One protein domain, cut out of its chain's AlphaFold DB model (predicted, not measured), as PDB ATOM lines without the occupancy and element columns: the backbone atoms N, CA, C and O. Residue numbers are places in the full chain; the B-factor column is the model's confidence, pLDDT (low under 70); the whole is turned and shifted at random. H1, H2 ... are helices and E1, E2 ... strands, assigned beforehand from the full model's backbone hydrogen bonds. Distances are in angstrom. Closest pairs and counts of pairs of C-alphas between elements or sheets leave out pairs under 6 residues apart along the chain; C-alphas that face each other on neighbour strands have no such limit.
ATOM      1  N   ASP A  31       1.021  -0.761 -40.470       87.81
ATOM      2  CA  ASP A  31       0.694  -1.827 -41.423       87.81
ATOM      3  C   ASP A  31       1.084  -1.503 -42.878       87.81
ATOM      4  O   ASP A  31       0.890  -2.322 -43.779       87.81
ATOM      5  N   GLY A  32       1.635  -0.308 -43.122       83.81
ATOM      6  CA  GLY A  32       2.086   0.142 -44.438       83.81
ATOM      7  C   GLY A  32       0.962   0.429 -45.443       83.81
ATOM      8  O   GLY A  32       1.247   0.691 -46.614       83.81
ATOM      9  N   THR A  33      -0.310   0.407 -45.026       83.81
ATOM     10  CA  THR A  33      -1.463   0.687 -45.904       83.81
ATOM     11  C   THR A  33      -1.470   2.133 -46.392       83.81
ATOM     12  O   THR A  33      -1.945   2.417 -47.497       83.81
ATOM     13  N   VAL A  34      -0.951   3.056 -45.579       82.31
ATOM     14  CA  VAL A  34      -0.866   4.489 -45.877       82.31
ATOM     15  C   VAL A  34       0.552   5.012 -45.617       82.31
ATOM     16  O   VAL A  34       1.255   4.457 -44.780       82.31
ATOM     17  N   PRO A  35       0.999   6.079 -46.308       78.44
ATOM     18  CA  PRO A  35       2.285   6.700 -46.016       78.44
ATOM     19  C   PRO A  35       2.351   7.205 -44.573       78.44
ATOM     20  O   PRO A  35       1.511   8.000 -44.147       78.44
ATOM     21  N   GLU A  36       3.382   6.791 -43.846       84.19
ATOM     22  CA  GLU A  36       3.592   7.174 -42.455       84.19
ATOM     23  C   GLU A  36       4.563   8.351 -42.365       84.19
ATOM     24  O   GLU A  36       5.733   8.254 -42.734       84.19
ATOM     25  N   LEU A  37       4.071   9.481 -41.859       92.75
ATOM     26  CA  LEU A  37       4.885  10.659 -41.554       92.75
ATOM     27  C   LEU A  37       5.008  10.855 -40.039       92.75
ATOM     28  O   LEU A  37       4.820  11.958 -39.524       92.75
ATOM     29  N   VAL A  38       5.261   9.759 -39.319       95.38
ATOM     30  CA  VAL A  38       5.321   9.732 -37.853       95.38
ATOM     31  C   VAL A  38       6.592  10.430 -37.371       95.38
ATOM     32  O   VAL A  38       7.720  10.043 -37.708       95.38
ATOM     33  N   LEU A  39       6.386  11.491 -36.592       95.69
ATOM     34  CA  LEU A  39       7.426  12.258 -35.918       95.69
ATOM     35  C   LEU A  39       7.811  11.590 -34.600       95.69
ATOM     36  O   LEU A  39       8.999  11.457 -34.316       95.69
ATOM     37  N   TRP A  40       6.809  11.189 -33.819       96.00
ATOM     38  CA  TRP A  40       6.982  10.613 -32.493       96.00
ATOM     39  C   TRP A  40       5.747   9.797 -32.093       96.00
ATOM     40  O   TRP A  40       4.638  10.086 -32.545       96.00
ATOM     41  N   GLU A  41       5.932   8.809 -31.224       95.44
ATOM     42  CA  GLU A  41       4.865   7.992 -30.648       95.44
ATOM     43  C   GLU A  41       5.238   7.473 -29.252       95.44
ATOM     44  O   GLU A  41       6.418   7.359 -28.918       95.44
ATOM     45  N   ASP A  42       4.223   7.145 -28.453       93.56
ATOM     46  CA  ASP A  42       4.322   6.306 -27.254       93.56
ATOM     47  C   ASP A  42       3.149   5.314 -27.206       93.56
ATOM     48  O   ASP A  42       2.411   5.187 -28.173       93.56
ATOM     49  N   GLU A  43       2.930   4.625 -26.086       93.25
ATOM     50  CA  GLU A  43       1.832   3.656 -25.929       93.25
ATOM     51  C   GLU A  43       0.418   4.256 -26.065       93.25
ATOM     52  O   GLU A  43      -0.562   3.536 -26.265       93.25
ATOM     53  N   THR A  44       0.278   5.578 -25.961       95.19
ATOM     54  CA  THR A  44      -1.015   6.268 -25.876       95.19
ATOM     55  C   THR A  44      -1.303   7.169 -27.070       95.19
ATOM     56  O   THR A  44      -2.442   7.189 -27.550       95.19
ATOM     57  N   PHE A  45      -0.301   7.883 -27.580       97.69
ATOM     58  CA  PHE A  45      -0.450   8.920 -28.596       97.69
ATOM     59  C   PHE A  45       0.604   8.815 -29.694       97.69
ATOM     60  O   PHE A  45       1.688   8.267 -29.519       97.69
ATOM     61  N   MET A  46       0.277   9.419 -30.830       97.38
ATOM     62  CA  MET A  46       1.190   9.637 -31.940       97.38
ATOM     63  C   MET A  46       1.144  11.089 -32.393       97.38
ATOM     64  O   MET A  46       0.100  11.743 -32.350       97.38
ATOM     65  N   VAL A  47       2.284  11.564 -32.882       97.81
ATOM     66  CA  VAL A  47       2.434  12.838 -33.576       97.81
ATOM     67  C   VAL A  47       2.923  12.546 -34.988       97.81
ATOM     68  O   VAL A  47       3.967  11.920 -35.179       97.81
ATOM     69  N   SER A  48       2.197  13.025 -35.991       96.62
ATOM     70  CA  SER A  48       2.590  12.911 -37.395       96.62
ATOM     71  C   SER A  48       2.523  14.250 -38.114       96.62
ATOM     72  O   SER A  48       1.804  15.166 -37.713       96.62
ATOM     73  N   VAL A  49       3.284  14.378 -39.199       96.44
ATOM     74  CA  VAL A  49       3.124  15.495 -40.131       96.44
ATOM     75  C   VAL A  49       1.899  15.226 -40.996       96.44
ATOM     76  O   VAL A  49       1.735  14.137 -41.549       96.44
ATOM     77  N   ASN A  50       1.033  16.227 -41.145       93.50
ATOM     78  CA  ASN A  50      -0.105  16.109 -42.040       93.50
ATOM     79  C   ASN A  50       0.376  16.016 -43.497       93.50
ATOM     80  O   ASN A  50       1.080  16.902 -43.979       93.50
ATOM     81  N   LEU A  51      -0.065  14.981 -44.217       89.19
ATOM     82  CA  LEU A  51       0.241  14.782 -45.635       89.19
ATOM     83  C   LEU A  51      -0.300  15.914 -46.528       89.19
ATOM     84  O   LEU A  51       0.274  16.208 -47.573       89.19
ATOM     85  N   TYR A  52      -1.385  16.573 -46.107       87.12
ATOM     86  CA  TYR A  52      -1.991  17.708 -46.806       87.12
ATOM     87  C   TYR A  52      -1.999  18.951 -45.904       87.12
ATOM     88  O   TYR A  52      -3.058  19.358 -45.407       87.12
ATOM     89  N   PRO A  53      -0.822  19.544 -45.645       87.44
ATOM     90  CA  PRO A  53      -0.676  20.590 -44.647       87.44
ATOM     91  C   PRO A  53      -1.348  21.902 -45.085       87.44
ATOM     92  O   PRO A  53      -1.478  22.186 -46.275       87.44
ATOM     93  N   TYR A  54      -1.766  22.718 -44.108       85.44
ATOM     94  CA  TYR A  54      -2.159  24.110 -44.369       85.44
ATOM     95  C   TYR A  54      -0.910  24.978 -44.544       85.44
ATOM     96  O   TYR A  54      -0.846  25.767 -45.476       85.44
ATOM     97  N   ASN A  55       0.084  24.759 -43.681       88.25
ATOM     98  CA  ASN A  55       1.392  25.403 -43.678       88.25
ATOM     99  C   ASN A  55       2.484  24.376 -43.334       88.25
ATOM    100  O   ASN A  55       2.164  23.356 -42.708       88.25
ATOM    101  N   PRO A  56       3.759  24.640 -43.680       90.75
ATOM    102  CA  PRO A  56       4.889  23.851 -43.191       90.75
ATOM    103  C   PRO A  56       4.829  23.662 -41.670       90.75
ATOM    104  O   PRO A  56       4.481  24.587 -40.935       90.75
ATOM    105  N   GLY A  57       5.124  22.448 -41.207       94.06
ATOM    106  CA  GLY A  57       5.021  22.090 -39.790       94.06
ATOM    107  C   GLY A  57       3.597  21.817 -39.283       94.06
ATOM    108  O   GLY A  57       3.406  21.743 -38.077       94.06
ATOM    109  N   HIS A  58       2.586  21.660 -40.149       96.56
ATOM    110  CA  HIS A  58       1.257  21.217 -39.707       96.56
ATOM    111  C   HIS A  58       1.319  19.782 -39.156       96.56
ATOM    112  O   HIS A  58       1.499  18.826 -39.916       96.56
ATOM    113  N   LEU A  59       1.112  19.643 -37.847       97.88
ATOM    114  CA  LEU A  59       1.096  18.362 -37.144       97.88
ATOM    115  C   LEU A  59      -0.326  17.876 -36.850       97.88
ATOM    116  O   LEU A  59      -1.247  18.673 -36.647       97.88
ATOM    117  N   LEU A  60      -0.463  16.554 -36.788       97.62
ATOM    118  CA  LEU A  60      -1.601  15.839 -36.228       97.62
ATOM    119  C   LEU A  60      -1.144  15.122 -34.955       97.62
ATOM    120  O   LEU A  60      -0.217  14.319 -35.009       97.62
ATOM    121  N   LEU A  61      -1.811  15.394 -33.835       98.25
ATOM    122  CA  LEU A  61      -1.644  14.668 -32.573       98.25
ATOM    123  C   LEU A  61      -2.914  13.858 -32.300       98.25
ATOM    124  O   LEU A  61      -4.002  14.429 -32.218       98.25
ATOM    125  N   PHE A  62      -2.800  12.535 -32.199       98.06
ATOM    126  CA  PHE A  62      -3.953  11.636 -32.097       98.06
ATOM    127  C   PHE A  62      -3.679  10.439 -31.177       98.06
ATOM    128  O   PHE A  62      -2.531   9.997 -31.079       98.06
ATOM    129  N   PRO A  63      -4.701   9.914 -30.472       97.94
ATOM    130  CA  PRO A  63      -4.561   8.699 -29.680       97.94
ATOM    131  C   PRO A  63      -4.358   7.486 -30.593       97.94
ATOM    132  O   PRO A  63      -4.919   7.426 -31.687       97.94
ATOM    133  N   ARG A  64      -3.599   6.490 -30.128       96.88
ATOM    134  CA  ARG A  64      -3.404   5.224 -30.859       96.88
ATOM    135  C   ARG A  64      -4.684   4.407 -30.961       96.88
ATOM    136  O   ARG A  64      -4.967   3.813 -32.000       96.88
ATOM    137  N   HIS A  65      -5.458   4.372 -29.878       96.06
ATOM    138  CA  HIS A  65      -6.764   3.729 -29.881       96.06
ATOM    139  C   HIS A  65      -7.772   4.575 -30.664       96.06
ATOM    140  O   HIS A  65      -7.688   5.803 -30.705       96.06
ATOM    141  N   HIS A  66      -8.735   3.901 -31.282       97.06
ATOM    142  CA  HIS A  66      -9.782   4.565 -32.037       97.06
ATOM    143  C   HIS A  66     -10.811   5.196 -31.093       97.06
ATOM    144  O   HIS A  66     -11.481   4.500 -30.335       97.06
ATOM    145  N   THR A  67     -10.946   6.512 -31.177       96.50
ATOM    146  CA  THR A  67     -12.037   7.306 -30.601       96.50
ATOM    147  C   THR A  67     -12.281   8.483 -31.537       96.50
ATOM    148  O   THR A  67     -11.370   8.875 -32.261       96.50
ATOM    149  N   GLU A  68     -13.483   9.051 -31.552       96.19
ATOM    150  CA  GLU A  68     -13.827  10.232 -32.353       96.19
ATOM    151  C   GLU A  68     -14.057  11.487 -31.500       96.19
ATOM    152  O   GLU A  68     -14.146  12.591 -32.042       96.19
ATOM    153  N   ASP A  69     -14.138  11.334 -30.177       95.38
ATOM    154  CA  ASP A  69     -14.554  12.389 -29.268       95.38
ATOM    155  C   ASP A  69     -13.558  12.558 -28.122       95.38
ATOM    156  O   ASP A  69     -13.192  11.613 -27.427       95.38
ATOM    157  N   ILE A  70     -13.136  13.798 -27.880       96.75
ATOM    158  CA  ILE A  70     -12.195  14.121 -26.802       96.75
ATOM    159  C   ILE A  70     -12.719  13.719 -25.416       96.75
ATOM    160  O   ILE A  70     -11.929  13.487 -24.502       96.75
ATOM    161  N   ARG A  71     -14.045  13.624 -25.253       96.69
ATOM    162  CA  ARG A  71     -14.698  13.223 -24.001       96.69
ATOM    163  C   ARG A  71     -14.473  11.753 -23.650       96.69
ATOM    164  O   ARG A  71     -14.669  11.400 -22.492       96.69
ATOM    165  N   ASP A  72     -14.041  10.932 -24.605       97.38
ATOM    166  CA  ASP A  72     -13.740   9.517 -24.373       97.38
ATOM    167  C   ASP A  72     -12.330   9.301 -23.797       97.38
ATOM    168  O   ASP A  72     -12.010   8.209 -23.328       97.38
ATOM    169  N   LEU A  73     -11.477  10.335 -23.805       97.69
ATOM    170  CA  LEU A  73     -10.140  10.262 -23.223       97.69
ATOM    171  C   LEU A  73     -10.208  10.237 -21.693       97.69
ATOM    172  O   LEU A  73     -10.909  11.043 -21.071       97.69
ATOM    173  N   THR A  74      -9.396   9.381 -21.073       98.00
ATOM    174  CA  THR A  74      -9.209   9.384 -19.615       98.00
ATOM    175  C   THR A  74      -8.564  10.691 -19.145       98.00
ATOM    176  O   THR A  74      -7.913  11.399 -19.916       98.00
ATOM    177  N   GLY A  75      -8.684  11.014 -17.853       97.50
ATOM    178  CA  GLY A  75      -8.039  12.210 -17.292       97.50
ATOM    179  C   GLY A  75      -6.518  12.234 -17.511       97.50
ATOM    180  O   GLY A  75      -5.958  13.277 -17.835       97.50
ATOM    181  N   GLU A  76      -5.859  11.078 -17.418       96.94
ATOM    182  CA  GLU A  76      -4.426  10.936 -17.707       96.94
ATOM    183  C   GLU A  76      -4.110  11.201 -19.185       96.94
ATOM    184  O   GLU A  76      -3.191  11.958 -19.498       96.94
ATOM    185  N   GLN A  77      -4.917  10.657 -20.101       97.06
ATOM    186  CA  GLN A  77      -4.766  10.904 -21.536       97.06
ATOM    187  C   GLN A  77      -4.980  12.379 -21.892       97.06
ATOM    188  O   GLN A  77      -4.281  12.904 -22.754       97.06
ATOM    189  N   GLN A  78      -5.905  13.071 -21.221       97.00
ATOM    190  CA  GLN A  78      -6.124  14.506 -21.420       97.00
ATOM    191  C   GLN A  78      -4.917  15.339 -20.968       97.00
ATOM    192  O   GLN A  78      -4.512  16.258 -21.678       97.00
ATOM    193  N   VAL A  79      -4.302  15.009 -19.827       96.69
ATOM    194  CA  VAL A  79      -3.060  15.665 -19.381       96.69
ATOM    195  C   VAL A  79      -1.936  15.402 -20.382       96.69
ATOM    196  O   VAL A  79      -1.299  16.344 -20.854       96.69
ATOM    197  N   ARG A  80      -1.765  14.139 -20.793       96.19
ATOM    198  CA  ARG A  80      -0.749  13.740 -21.773       96.19
ATOM    199  C   ARG A  80      -0.915  14.463 -23.110       96.19
ATOM    200  O   ARG A  80       0.070  14.933 -23.672       96.19
ATOM    201  N   LEU A  81      -2.148  14.604 -23.593       97.62
ATOM    202  CA  LEU A  81      -2.481  15.359 -24.801       97.62
ATOM    203  C   LEU A  81      -2.000  16.816 -24.707       97.62
ATOM    204  O   LEU A  81      -1.402  17.333 -25.653       97.62
ATOM    205  N   ILE A  82      -2.226  17.483 -23.570       97.81
ATOM    206  CA  ILE A  82      -1.772  18.863 -23.352       97.81
ATOM    207  C   ILE A  82      -0.244  18.945 -23.285       97.81
ATOM    208  O   ILE A  82       0.339  19.834 -23.909       97.81
ATOM    209  N   ASP A  83       0.419  18.015 -22.599       97.00
ATOM    210  CA  ASP A  83       1.884  17.980 -22.528       97.00
ATOM    211  C   ASP A  83       2.515  17.793 -23.914       97.00
ATOM    212  O   ASP A  83       3.440  18.520 -24.288       97.00
ATOM    213  N   LEU A  84       1.964  16.883 -24.720       97.81
ATOM    214  CA  LEU A  84       2.407  16.655 -26.096       97.81
ATOM    215  C   LEU A  84       2.108  17.849 -27.002       97.81
ATOM    216  O   LEU A  84       2.948  18.205 -27.829       97.81
ATOM    217  N   THR A  85       0.966  18.517 -26.815       98.44
ATOM    218  CA  THR A  85       0.661  19.774 -27.515       98.44
ATOM    219  C   THR A  85       1.750  20.807 -27.239       98.44
ATOM    220  O   THR A  85       2.292  21.399 -28.170       98.44
ATOM    221  N   ARG A  86       2.127  21.002 -25.968       98.19
ATOM    222  CA  ARG A  86       3.184  21.947 -25.579       98.19
ATOM    223  C   ARG A  86       4.534  21.568 -26.182       98.19
ATOM    224  O   ARG A  86       5.222  22.443 -26.697       98.19
ATOM    225  N   ALA A  87       4.893  20.285 -26.164       97.62
ATOM    226  CA  ALA A  87       6.130  19.801 -26.769       97.62
ATOM    227  C   ALA A  87       6.168  20.054 -28.287       97.62
ATOM    228  O   ALA A  87       7.192  20.491 -28.813       97.62
ATOM    229  N   CYS A  88       5.041  19.848 -28.980       98.38
ATOM    230  CA  CYS A  88       4.909  20.137 -30.408       98.38
ATOM    231  C   CYS A  88       5.130  21.624 -30.698       98.38
ATOM    232  O   CYS A  88       5.877  21.957 -31.612       98.38
ATOM    233  N   LEU A  89       4.519  22.515 -29.909       98.50
ATOM    234  CA  LEU A  89       4.686  23.963 -30.064       98.50
ATOM    235  C   LEU A  89       6.148  24.386 -29.860       98.50
ATOM    236  O   LEU A  89       6.700  25.067 -30.717       98.50
ATOM    237  N   THR A  90       6.809  23.902 -28.803       98.25
ATOM    238  CA  THR A  90       8.236  24.183 -28.564       98.25
ATOM    239  C   THR A  90       9.118  23.703 -29.718       98.25
ATOM    240  O   THR A  90      10.041  24.402 -30.135       98.25
ATOM    241  N   LEU A  91       8.847  22.510 -30.258       98.25
ATOM    242  CA  LEU A  91       9.582  22.001 -31.414       98.25
ATOM    243  C   LEU A  91       9.389  22.908 -32.637       98.25
ATOM    244  O   LEU A  91      10.361  23.273 -33.294       98.25
ATOM    245  N   LEU A  92       8.146  23.300 -32.920       97.94
ATOM    246  CA  LEU A  92       7.806  24.161 -34.051       97.94
ATOM    247  C   LEU A  92       8.422  25.561 -33.919       97.94
ATOM    248  O   LEU A  92       8.900  26.099 -34.921       97.94
ATOM    249  N   ASP A  93       8.497  26.109 -32.704       97.56
ATOM    250  CA  ASP A  93       9.198  27.363 -32.416       97.56
ATOM    251  C   ASP A  93      10.674  27.275 -32.818       97.56
ATOM    252  O   ASP A  93      11.178  28.161 -33.509       97.56
ATOM    253  N   HIS A  94      11.351  26.181 -32.462       97.38
ATOM    254  CA  HIS A  94      12.753  25.971 -32.823       97.38
ATOM    255  C   HIS A  94      12.971  25.698 -34.317       97.38
ATOM    256  O   HIS A  94      13.986  26.128 -34.866       97.38
ATOM    257  N   THR A  95      12.059  24.984 -34.982       95.88
ATOM    258  CA  THR A  95      12.244  24.588 -36.388       95.88
ATOM    259  C   THR A  95      11.850  25.692 -37.369       95.88
ATOM    260  O   THR A  95      12.521  25.881 -38.389       95.88
ATOM    261  N   TYR A  96      10.760  26.411 -37.092       94.25
ATOM    262  CA  TYR A  96      10.115  27.296 -38.065       94.25
ATOM    263  C   TYR A  96       9.943  28.742 -37.603       94.25
ATOM    264  O   TYR A  96       9.736  29.597 -38.460       94.25
ATOM    265  N   HIS A  97      10.059  29.037 -36.306       94.69
ATOM    266  CA  HIS A  97       9.846  30.382 -35.755       94.69
ATOM    267  C   HIS A  97       8.513  31.029 -36.211       94.69
ATOM    268  O   HIS A  97       8.515  32.155 -36.723       94.69
ATOM    269  N   PRO A  98       7.363  30.332 -36.099       94.62
ATOM    270  CA  PRO A  98       6.080  30.892 -36.507       94.62
ATOM    271  C   PRO A  98       5.684  32.083 -35.628       94.62
ATOM    272  O   PRO A  98       6.150  32.253 -34.505       94.62
ATOM    273  N   SER A  99       4.782  32.920 -36.136       94.38
ATOM    274  CA  SER A  99       4.264  34.088 -35.406       94.38
ATOM    275  C   SER A  99       2.978  33.795 -34.628       94.38
ATOM    276  O   SER A  99       2.462  34.667 -33.935       94.38
ATOM    277  N   GLY A 100       2.439  32.581 -34.747       94.88
ATOM    278  CA  GLY A 100       1.258  32.138 -34.019       94.88
ATOM    279  C   GLY A 100       0.842  30.724 -34.404       94.88
ATOM    280  O   GLY A 100       1.482  30.076 -35.232       94.88
ATOM    281  N   TYR A 101      -0.262  30.259 -33.818       96.75
ATOM    282  CA  TYR A 101      -0.761  28.901 -34.016       96.75
ATOM    283  C   TYR A 101      -2.288  28.857 -34.087       96.75
ATOM    284  O   TYR A 101      -2.976  29.591 -33.377       96.75
ATOM    285  N   ASN A 102      -2.828  27.938 -34.890       96.56
ATOM    286  CA  ASN A 102      -4.160  27.389 -34.647       96.56
ATOM    287  C   ASN A 102      -4.027  25.978 -34.103       96.56
ATOM    288  O   ASN A 102      -3.364  25.138 -34.708       96.56
ATOM    289  N   VAL A 103      -4.685  25.732 -32.976       97.94
ATOM    290  CA  VAL A 103      -4.687  24.436 -32.307       97.94
ATOM    291  C   VAL A 103      -6.128  24.041 -32.027       97.94
ATOM    292  O   VAL A 103      -6.871  24.835 -31.451       97.94
ATOM    293  N   GLY A 104      -6.544  22.844 -32.434       96.69
ATOM    294  CA  GLY A 104      -7.911  22.401 -32.169       96.69
ATOM    295  C   GLY A 104      -8.327  21.114 -32.864       96.69
ATOM    296  O   GLY A 104      -7.569  20.514 -33.622       96.69
ATOM    297  N   PHE A 105      -9.566  20.718 -32.590       96.12
ATOM    298  CA  PHE A 105     -10.201  19.511 -33.110       96.12
ATOM    299  C   PHE A 105     -11.391  19.878 -33.986       96.12
ATOM    300  O   PHE A 105     -12.109  20.834 -33.696       96.12
ATOM    301  N   ASN A 106     -11.651  19.045 -34.988       94.75
ATOM    302  CA  ASN A 106     -12.952  18.982 -35.637       94.75
ATOM    303  C   ASN A 106     -13.589  17.649 -35.228       94.75
ATOM    304  O   ASN A 106     -13.044  16.600 -35.562       94.75
ATOM    305  N   MET A 107     -14.709  17.682 -34.501       94.50
ATOM    306  CA  MET A 107     -15.425  16.480 -34.050       94.50
ATOM    307  C   MET A 107     -16.784  16.393 -34.745       94.50
ATOM    308  O   MET A 107     -17.623  17.286 -34.614       94.50
ATOM    309  N   GLY A 108     -16.989  15.318 -35.505       87.69
ATOM    310  CA  GLY A 108     -18.176  15.109 -36.330       87.69
ATOM    311  C   GLY A 108     -18.116  15.782 -37.709       87.69
ATOM    312  O   GLY A 108     -17.449  16.796 -37.933       87.69
ATOM    313  N   LEU A 109     -18.864  15.210 -38.657       83.19
ATOM    314  CA  LEU A 109     -18.845  15.604 -40.071       83.19
ATOM    315  C   LEU A 109     -19.156  17.095 -40.282       83.19
ATOM    316  O   LEU A 109     -18.473  17.771 -41.049       83.19
ATOM    317  N   CYS A 110     -20.164  17.623 -39.583       88.94
ATOM    318  CA  CYS A 110     -20.588  19.019 -39.721       88.94
ATOM    319  C   CYS A 110     -19.559  20.022 -39.180       88.94
ATOM    320  O   CYS A 110     -19.543  21.166 -39.627       88.94
ATOM    321  N   ALA A 111     -18.680  19.601 -38.263       88.69
ATOM    322  CA  ALA A 111     -17.563  20.413 -37.786       88.69
ATOM    323  C   ALA A 111     -16.368  20.402 -38.758       88.69
ATOM    324  O   ALA A 111     -15.361  21.055 -38.512       88.69
ATOM    325  N   GLY A 112     -16.459  19.665 -39.873       84.44
ATOM    326  CA  GLY A 112     -15.405  19.582 -40.878       84.44
ATOM    327  C   GLY A 112     -14.381  18.473 -40.635       84.44
ATOM    328  O   GLY A 112     -13.342  18.479 -41.303       84.44
ATOM    329  N   ALA A 113     -14.672  17.528 -39.730       85.81
ATOM    330  CA  ALA A 113     -13.859  16.335 -39.518       85.81
ATOM    331  C   ALA A 113     -13.834  15.493 -40.801       85.81
ATOM    332  O   ALA A 113     -14.860  14.975 -41.242       85.81
ATOM    333  N   SER A 114     -12.664  15.391 -41.433       82.38
ATOM    334  CA  SER A 114     -12.479  14.576 -42.639       82.38
ATOM    335  C   SER A 114     -12.081  13.132 -42.337       82.38
ATOM    336  O   SER A 114     -12.162  12.296 -43.229       82.38
ATOM    337  N   ILE A 115     -11.639  12.845 -41.110       88.06
ATOM    338  CA  ILE A 115     -11.235  11.514 -40.655       88.06
ATOM    339  C   ILE A 115     -12.045  11.196 -39.391       88.06
ATOM    340  O   ILE A 115     -11.991  11.998 -38.455       88.06
ATOM    341  N   PRO A 116     -12.781  10.071 -39.342       90.12
ATOM    342  CA  PRO A 116     -13.533   9.648 -38.162       90.12
ATOM    343  C   PRO A 116     -12.592   8.977 -37.150       90.12
ATOM    344  O   PRO A 116     -12.644   7.777 -36.940       90.12
ATOM    345  N   HIS A 117     -11.642   9.738 -36.612       94.81
ATOM    346  CA  HIS A 117     -10.734   9.367 -35.518       94.81
ATOM    347  C   HIS A 117     -10.196  10.681 -34.973       94.81
ATOM    348  O   HIS A 117      -9.752  11.519 -35.751       94.81
ATOM    349  N   LEU A 118     -10.254  10.895 -33.667       97.25
ATOM    350  CA  LEU A 118      -9.860  12.118 -32.993       97.25
ATOM    351  C   LEU A 118      -8.420  12.503 -33.356       97.25
ATOM    352  O   LEU A 118      -7.490  11.739 -33.135       97.25
ATOM    353  N   HIS A 119      -8.220  13.704 -33.885       97.69
ATOM    354  CA  HIS A 119      -6.891  14.252 -34.132       97.69
ATOM    355  C   HIS A 119      -6.904  15.756 -33.899       97.69
ATOM    356  O   HIS A 119      -7.765  16.483 -34.398       97.69
ATOM    357  N   GLN A 120      -5.933  16.221 -33.127       98.31
ATOM    358  CA  GLN A 120      -5.688  17.629 -32.911       98.31
ATOM    359  C   GLN A 120      -4.834  18.155 -34.052       98.31
ATOM    360  O   GLN A 120      -3.743  17.650 -34.312       98.31
ATOM    361  N   HIS A 121      -5.311  19.203 -34.704       97.94
ATOM    362  CA  HIS A 121      -4.496  19.990 -35.607       97.94
ATOM    363  C   HIS A 121      -3.628  20.951 -34.799       97.94
ATOM    364  O   HIS A 121      -4.148  21.671 -33.947       97.94
ATOM    365  N   ILE A 122      -2.333  20.999 -35.105       98.38
ATOM    366  CA  ILE A 122      -1.403  22.035 -34.638       98.38
ATOM    367  C   ILE A 122      -0.816  22.688 -35.890       98.38
ATOM    368  O   ILE A 122      -0.017  22.083 -36.603       98.38
ATOM    369  N   ILE A 123      -1.276  23.901 -36.198       96.25
ATOM    370  CA  ILE A 123      -0.983  24.601 -37.453       96.25
ATOM    371  C   ILE A 123      -0.157  25.856 -37.144       96.25
ATOM    372  O   ILE A 123      -0.723  26.821 -36.619       96.25
ATOM    373  N   PRO A 124       1.143  25.879 -37.489       95.06
ATOM    374  CA  PRO A 124       1.959  27.090 -37.452       95.06
ATOM    375  C   PRO A 124       1.404  28.165 -38.390       95.06
ATOM    376  O   PRO A 124       0.953  27.858 -39.496       95.06
ATOM    377  N   ARG A 125       1.442  29.425 -37.956       91.50
ATOM    378  CA  ARG A 125       0.964  30.599 -38.700       91.50
ATOM    379  C   ARG A 125       2.109  31.587 -38.913       91.50
ATOM    380  O   ARG A 125       2.867  31.867 -37.982       91.50
ATOM    381  N   PHE A 126       2.229  32.119 -40.126       88.44
ATOM    382  CA  PHE A 126       3.325  33.005 -40.531       88.44
ATOM    383  C   PHE A 126       2.814  34.379 -40.996       88.44
ATOM    384  O   PHE A 126       1.692  34.483 -41.498       88.44
ATOM    385  N   PRO A 127       3.614  35.457 -40.867       80.69
ATOM    386  CA  PRO A 127       3.244  36.768 -41.390       80.69
ATOM    387  C   PRO A 127       3.016  36.727 -42.905       80.69
ATOM    388  O   PRO A 127       3.742  36.042 -43.623       80.69
ATOM    389  N   ASN A 128       2.050  37.509 -43.392       70.75
ATOM    390  CA  ASN A 128       1.707  37.638 -44.818       70.75
ATOM    391  C   ASN A 128       1.285  36.328 -45.503       70.75
ATOM    392  O   ASN A 128       1.330  36.228 -46.729       70.75
ATOM    393  N   GLU A 129       0.866  35.325 -44.732       71.69
ATOM    394  CA  GLU A 129       0.235  34.147 -45.303       71.69
ATOM    395  C   GLU A 129      -1.178  34.472 -45.802       71.69
ATOM    396  O   GLU A 129      -1.901  35.305 -45.246       71.69
ATOM    397  N   ILE A 130      -1.568  33.763 -46.853       63.84
ATOM    398  CA  ILE A 130      -2.927  33.739 -47.383       63.84
ATOM    399  C   ILE A 130      -3.862  33.341 -46.226       63.84
ATOM    400  O   ILE A 130      -3.670  32.300 -45.594       63.84
ATOM    401  N   GLY A 131      -4.843  34.182 -45.894       59.66
ATOM    402  CA  GLY A 131      -5.705  33.952 -44.731       59.66
ATOM    403  C   GLY A 131      -6.518  32.654 -44.853       59.66
ATOM    404  O   GLY A 131      -6.768  32.170 -45.957       59.66
ATOM    405  N   ILE A 132      -7.013  32.107 -43.728       59.03
ATOM    406  CA  ILE A 132      -7.843  30.877 -43.714       59.03
ATOM    407  C   ILE A 132      -8.989  30.956 -44.740       59.03
ATOM    408  O   ILE A 132      -9.279  29.968 -45.408       59.03
ATOM    409  N   GLY A 133      -9.609  32.130 -44.910       54.78
ATOM    410  CA  GLY A 133     -10.689  32.343 -45.879       54.78
ATOM    411  C   GLY A 133     -10.284  32.126 -47.345       54.78
ATOM    412  O   GLY A 133     -11.046  31.534 -48.102       54.78
ATOM    413  N   GLU A 134      -9.080  32.528 -47.744       56.75
ATOM    414  CA  GLU A 134      -8.575  32.330 -49.112       56.75
ATOM    415  C   GLU A 134      -8.087  30.893 -49.342       56.75
ATOM    416  O   GLU A 134      -8.279  30.329 -50.422       56.75
ATOM    417  N   LEU A 135      -7.544  30.259 -48.301       59.66
ATOM    418  CA  LEU A 135      -7.106  28.865 -48.341       59.66
ATOM    419  C   LEU A 135      -8.305  27.893 -48.408       59.66
ATOM    420  O   LEU A 135      -8.254  26.862 -49.088       59.66
ATOM    421  N   LEU A 136      -9.428  28.258 -47.778       55.53
ATOM    422  CA  LEU A 136     -10.733  27.609 -47.959       55.53
ATOM    423  C   LEU A 136     -11.344  27.884 -49.344       55.53
ATOM    424  O   LEU A 136     -12.071  27.036 -49.857       55.53
ATOM    425  N   GLY A 137     -11.005  29.012 -49.976       57.75
ATOM    426  CA  GLY A 137     -11.404  29.371 -51.341       57.75
ATOM    427  C   GLY A 137     -10.727  28.561 -52.454       57.75
ATOM    428  O   GLY A 137     -11.031  28.771 -53.624       57.75
ATOM    429  N   GLY A 138      -9.840  27.618 -52.112       51.50
ATOM    430  CA  GLY A 138      -9.205  26.699 -53.061       51.50
ATOM    431  C   GLY A 138      -7.804  27.106 -53.518       51.50
ATOM    432  O   GLY A 138      -7.160  26.331 -54.221       51.50
ATOM    433  N   ASN A 139      -7.295  28.257 -53.073       46.97
ATOM    434  CA  ASN A 139      -5.930  28.685 -53.361       46.97
ATOM    435  C   ASN A 139      -4.987  28.124 -52.291       46.97
ATOM    436  O   ASN A 139      -5.022  28.547 -51.138       46.97
ATOM    437  N   ARG A 140      -4.146  27.151 -52.657       55.00
ATOM    438  CA  ARG A 140      -3.108  26.601 -51.773       55.00
ATOM    439  C   ARG A 140      -1.750  26.731 -52.439       55.00
ATOM    440  O   ARG A 140      -1.566  26.237 -53.547       55.00
ATOM    441  N   ILE A 141      -0.799  27.345 -51.745       57.81
ATOM    442  CA  ILE A 141       0.616  27.287 -52.112       57.81
ATOM    443  C   ILE A 141       1.263  26.299 -51.146       57.81
ATOM    444  O   ILE A 141       1.376  26.580 -49.955       57.81
ATOM    445  N   LEU A 142       1.642  25.119 -51.641       56.72
ATOM    446  CA  LEU A 142       2.418  24.171 -50.847       56.72
ATOM    447  C   LEU A 142       3.881  24.621 -50.867       56.72
ATOM    448  O   LEU A 142       4.549  24.520 -51.893       56.72
ATOM    449  N   VAL A 143       4.351  25.161 -49.746       68.81
ATOM    450  CA  VAL A 143       5.688  25.771 -49.641       68.81
ATOM    451  C   VAL A 143       6.780  24.734 -49.331       68.81
ATOM    452  O   VAL A 143       7.940  24.947 -49.674       68.81
ATOM    453  N   GLU A 144       6.432  23.591 -48.729       80.62
ATOM    454  CA  GLU A 144       7.386  22.536 -48.356       80.62
ATOM    455  C   GLU A 144       6.759  21.137 -48.491       80.62
ATOM    456  O   GLU A 144       5.587  20.940 -48.168       80.62
ATOM    457  N   ASP A 145       7.545  20.168 -48.970       87.94
ATOM    458  CA  ASP A 145       7.149  18.756 -49.019       87.94
ATOM    459  C   ASP A 145       7.033  18.181 -47.587       87.94
ATOM    460  O   ASP A 145       7.985  18.317 -46.810       87.94
ATOM    461  N   PRO A 146       5.925  17.501 -47.226       90.56
ATOM    462  CA  PRO A 146       5.722  16.950 -45.882       90.56
ATOM    463  C   PRO A 146       6.811  15.982 -45.391       90.56
ATOM    464  O   PRO A 146       7.063  15.907 -44.189       90.56
ATOM    465  N   ARG A 147       7.486  15.249 -46.286       92.38
ATOM    466  CA  ARG A 147       8.608  14.365 -45.921       92.38
ATOM    467  C   ARG A 147       9.816  15.185 -45.490       92.38
ATOM    468  O   ARG A 147      10.432  14.889 -44.474       92.38
ATOM    469  N   ARG A 148      10.091  16.282 -46.199       93.56
ATOM    470  CA  ARG A 148      11.158  17.216 -45.824       93.56
ATOM    471  C   ARG A 148      10.841  17.936 -44.512       93.56
ATOM    472  O   ARG A 148      11.738  18.130 -43.694       93.56
ATOM    473  N   THR A 149       9.576  18.301 -44.296       94.25
ATOM    474  CA  THR A 149       9.102  18.814 -43.002       94.25
ATOM    475  C   THR A 149       9.393  17.811 -41.882       94.25
ATOM    476  O   THR A 149       9.950  18.191 -40.853       94.25
ATOM    477  N   LEU A 150       9.080  16.526 -42.086       95.69
ATOM    478  CA  LEU A 150       9.357  15.473 -41.107       95.69
ATOM    479  C   LEU A 150      10.851  15.363 -40.779       95.69
ATOM    480  O   LEU A 150      11.207  15.327 -39.602       95.69
ATOM    481  N   ASP A 151      11.716  15.344 -41.794       95.50
ATOM    482  CA  ASP A 151      13.167  15.234 -41.606       95.50
ATOM    483  C   ASP A 151      13.720  16.395 -40.765       95.50
ATOM    484  O   ASP A 151      14.447  16.173 -39.794       95.50
ATOM    485  N   ARG A 152      13.309  17.632 -41.073       95.69
ATOM    486  CA  ARG A 152      13.720  18.838 -40.330       95.69
ATOM    487  C   ARG A 152      13.248  18.828 -38.880       95.69
ATOM    488  O   ARG A 152      13.989  19.229 -37.981       95.69
ATOM    489  N   LEU A 153      12.015  18.380 -38.646       96.44
ATOM    490  CA  LEU A 153      11.460  18.255 -37.300       96.44
ATOM    491  C   LEU A 153      12.215  17.195 -36.494       96.44
ATOM    492  O   LEU A 153      12.579  17.463 -35.352       96.44
ATOM    493  N   LYS A 154      12.521  16.032 -37.087       95.88
ATOM    494  CA  LYS A 154      13.327  14.981 -36.440       95.88
ATOM    495  C   LYS A 154      14.744  15.456 -36.116       95.88
ATOM    496  O   LYS A 154      15.266  15.149 -35.046       95.88
ATOM    497  N   GLU A 155      15.361  16.215 -37.016       95.94
ATOM    498  CA  GLU A 155      16.666  16.836 -36.785       95.94
ATOM    499  C   GLU A 155      16.628  17.822 -35.614       95.94
ATOM    500  O   GLU A 155      17.398  17.667 -34.666       95.94
ATOM    501  N   THR A 156      15.674  18.755 -35.616       96.31
ATOM    502  CA  THR A 156      15.536  19.739 -34.529       96.31
ATOM    503  C   THR A 156      15.232  19.053 -33.194       96.31
ATOM    504  O   THR A 156      15.803  19.414 -32.167       96.31
ATOM    505  N   ALA A 157      14.356  18.044 -33.196       95.62
ATOM    506  CA  ALA A 157      14.003  17.282 -32.003       95.62
ATOM    507  C   ALA A 157      15.244  16.632 -31.373       95.62
ATOM    508  O   ALA A 157      15.500  16.814 -30.182       95.62
ATOM    509  N   ARG A 158      16.079  15.981 -32.195       94.69
ATOM    510  CA  ARG A 158      17.355  15.393 -31.766       94.69
ATOM    511  C   ARG A 158      18.313  16.442 -31.198       94.69
ATOM    512  O   ARG A 158      18.893  16.215 -30.142       94.69
ATOM    513  N   GLU A 159      18.482  17.578 -31.871       95.25
ATOM    514  CA  GLU A 159      19.396  18.645 -31.434       95.25
ATOM    515  C   GLU A 159      18.972  19.310 -30.121       95.25
ATOM    516  O   GLU A 159      19.817  19.721 -29.326       95.25
TER     517      GLU A 159
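This is residues 31 to 159 of the 167 residues of the protein "Histidine triad (HIT) protein" of Spirochaeta thermophila (strain ATCC 700085 / DSM 6578 / Z-1203) (UniProt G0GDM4). One twisted antiparallel sheet of five strands has a long helix, H1, laid along its strands. A second helix, H3, packs by the E1 and E2 side of the sheet and meets the last part of H1 nearly at right angles, while the small H2 lies away from both in a low-confidence stretch. The printed part has 129 residues, with three named helices and five named strands in the order E1 E2 E3 H1 E4 E5 H2 H3; across the sheet the order is E1 - E2 - E3 - E5 - E4. The class is mixed, helices and strands. The whole is compact, with a radius of gyration of the C-alphas of 14.6 A, and rounded, with spans of 40 by 39 by 30 A.

Start at Asp 31 and read on to C-alpha 38 at (5.321, 9.732, -37.853), where E1 begins; it covers residues 38 to 41. E2 follows at residues 45 to 49, and E3 at residues 59 to 63, 13.5 A from first to last C-alpha. Find C-alpha 75 at (-8.039, 12.210, -17.292); from there H1 runs through residues 75 to 96 for 31.4 A. Next comes E4, residues 100 to 105, 17.1 A long, and after it E5, residues 120 to 125, 15.7 A long. H2 is residues 132 to 136, 6.1 A from first to last C-alpha. H3, residues 146 to 159, runs 20.0 A and ends at C-alpha 159 at (19.396, 18.645, -31.434).

Begin with the sheet, whose edge strands are E1 and E4. E1, E2 and E3 form a meander, each strand the antiparallel neighbour of the one before. In the hairpin E1 and E2, look for N 39 and O 47, 2.8 A apart. In the hairpin E2 and E3, N 60 and O 48 are 2.8 A apart. E3 and E5 are antiparallel at 165 degrees, with N 120 and O 61 at 2.8 A. In the hairpin E4 and E5, N 123 and O 102 are 2.8 A apart. The sheet is twisted, its C-alphas lying up to 4.2 A off the best plane. H1 is on the sheet at a height of 7.9 A, over E3, and runs along the strands, at 17 degrees to E3 on the local plane; the closest C-alphas of H1 and E3 are those of Thr 85 and Leu 61, 7.5 A. E3, H1 and E4 make a split strand-helix-strand unit, two strands that run the same way with a helix between them in the chain and E5 between them in the sheet; its crossover is right-handed. H3 is also on the sheet, and its closest C-alphas to E2 are those of Leu 150 and Val 49, 6.3 A. H1, with residues 91 to 95 alone, touches residues 152 to 157 of H3, about perpendicular at 84 degrees; their closest C-alphas are those of Thr 95 and Thr 156, 6.1 A. H2 is not on the sheet and is apart from H1 and H3. In H1, H2 and H3 every O i to N i+4 pair is within hydrogen-bond range.

The two C-alphas farthest apart are those of Cys 110 and Glu 159, 40.8 A. The printed part has no cut. The links E3 to H1 and E4 to E5 are long, the latter being residues 106 to 119. The mean pLDDT of the printed part is 89.6; look at residues 130 to 143 for the 14 residues under 70, with H2 at a mean of 57.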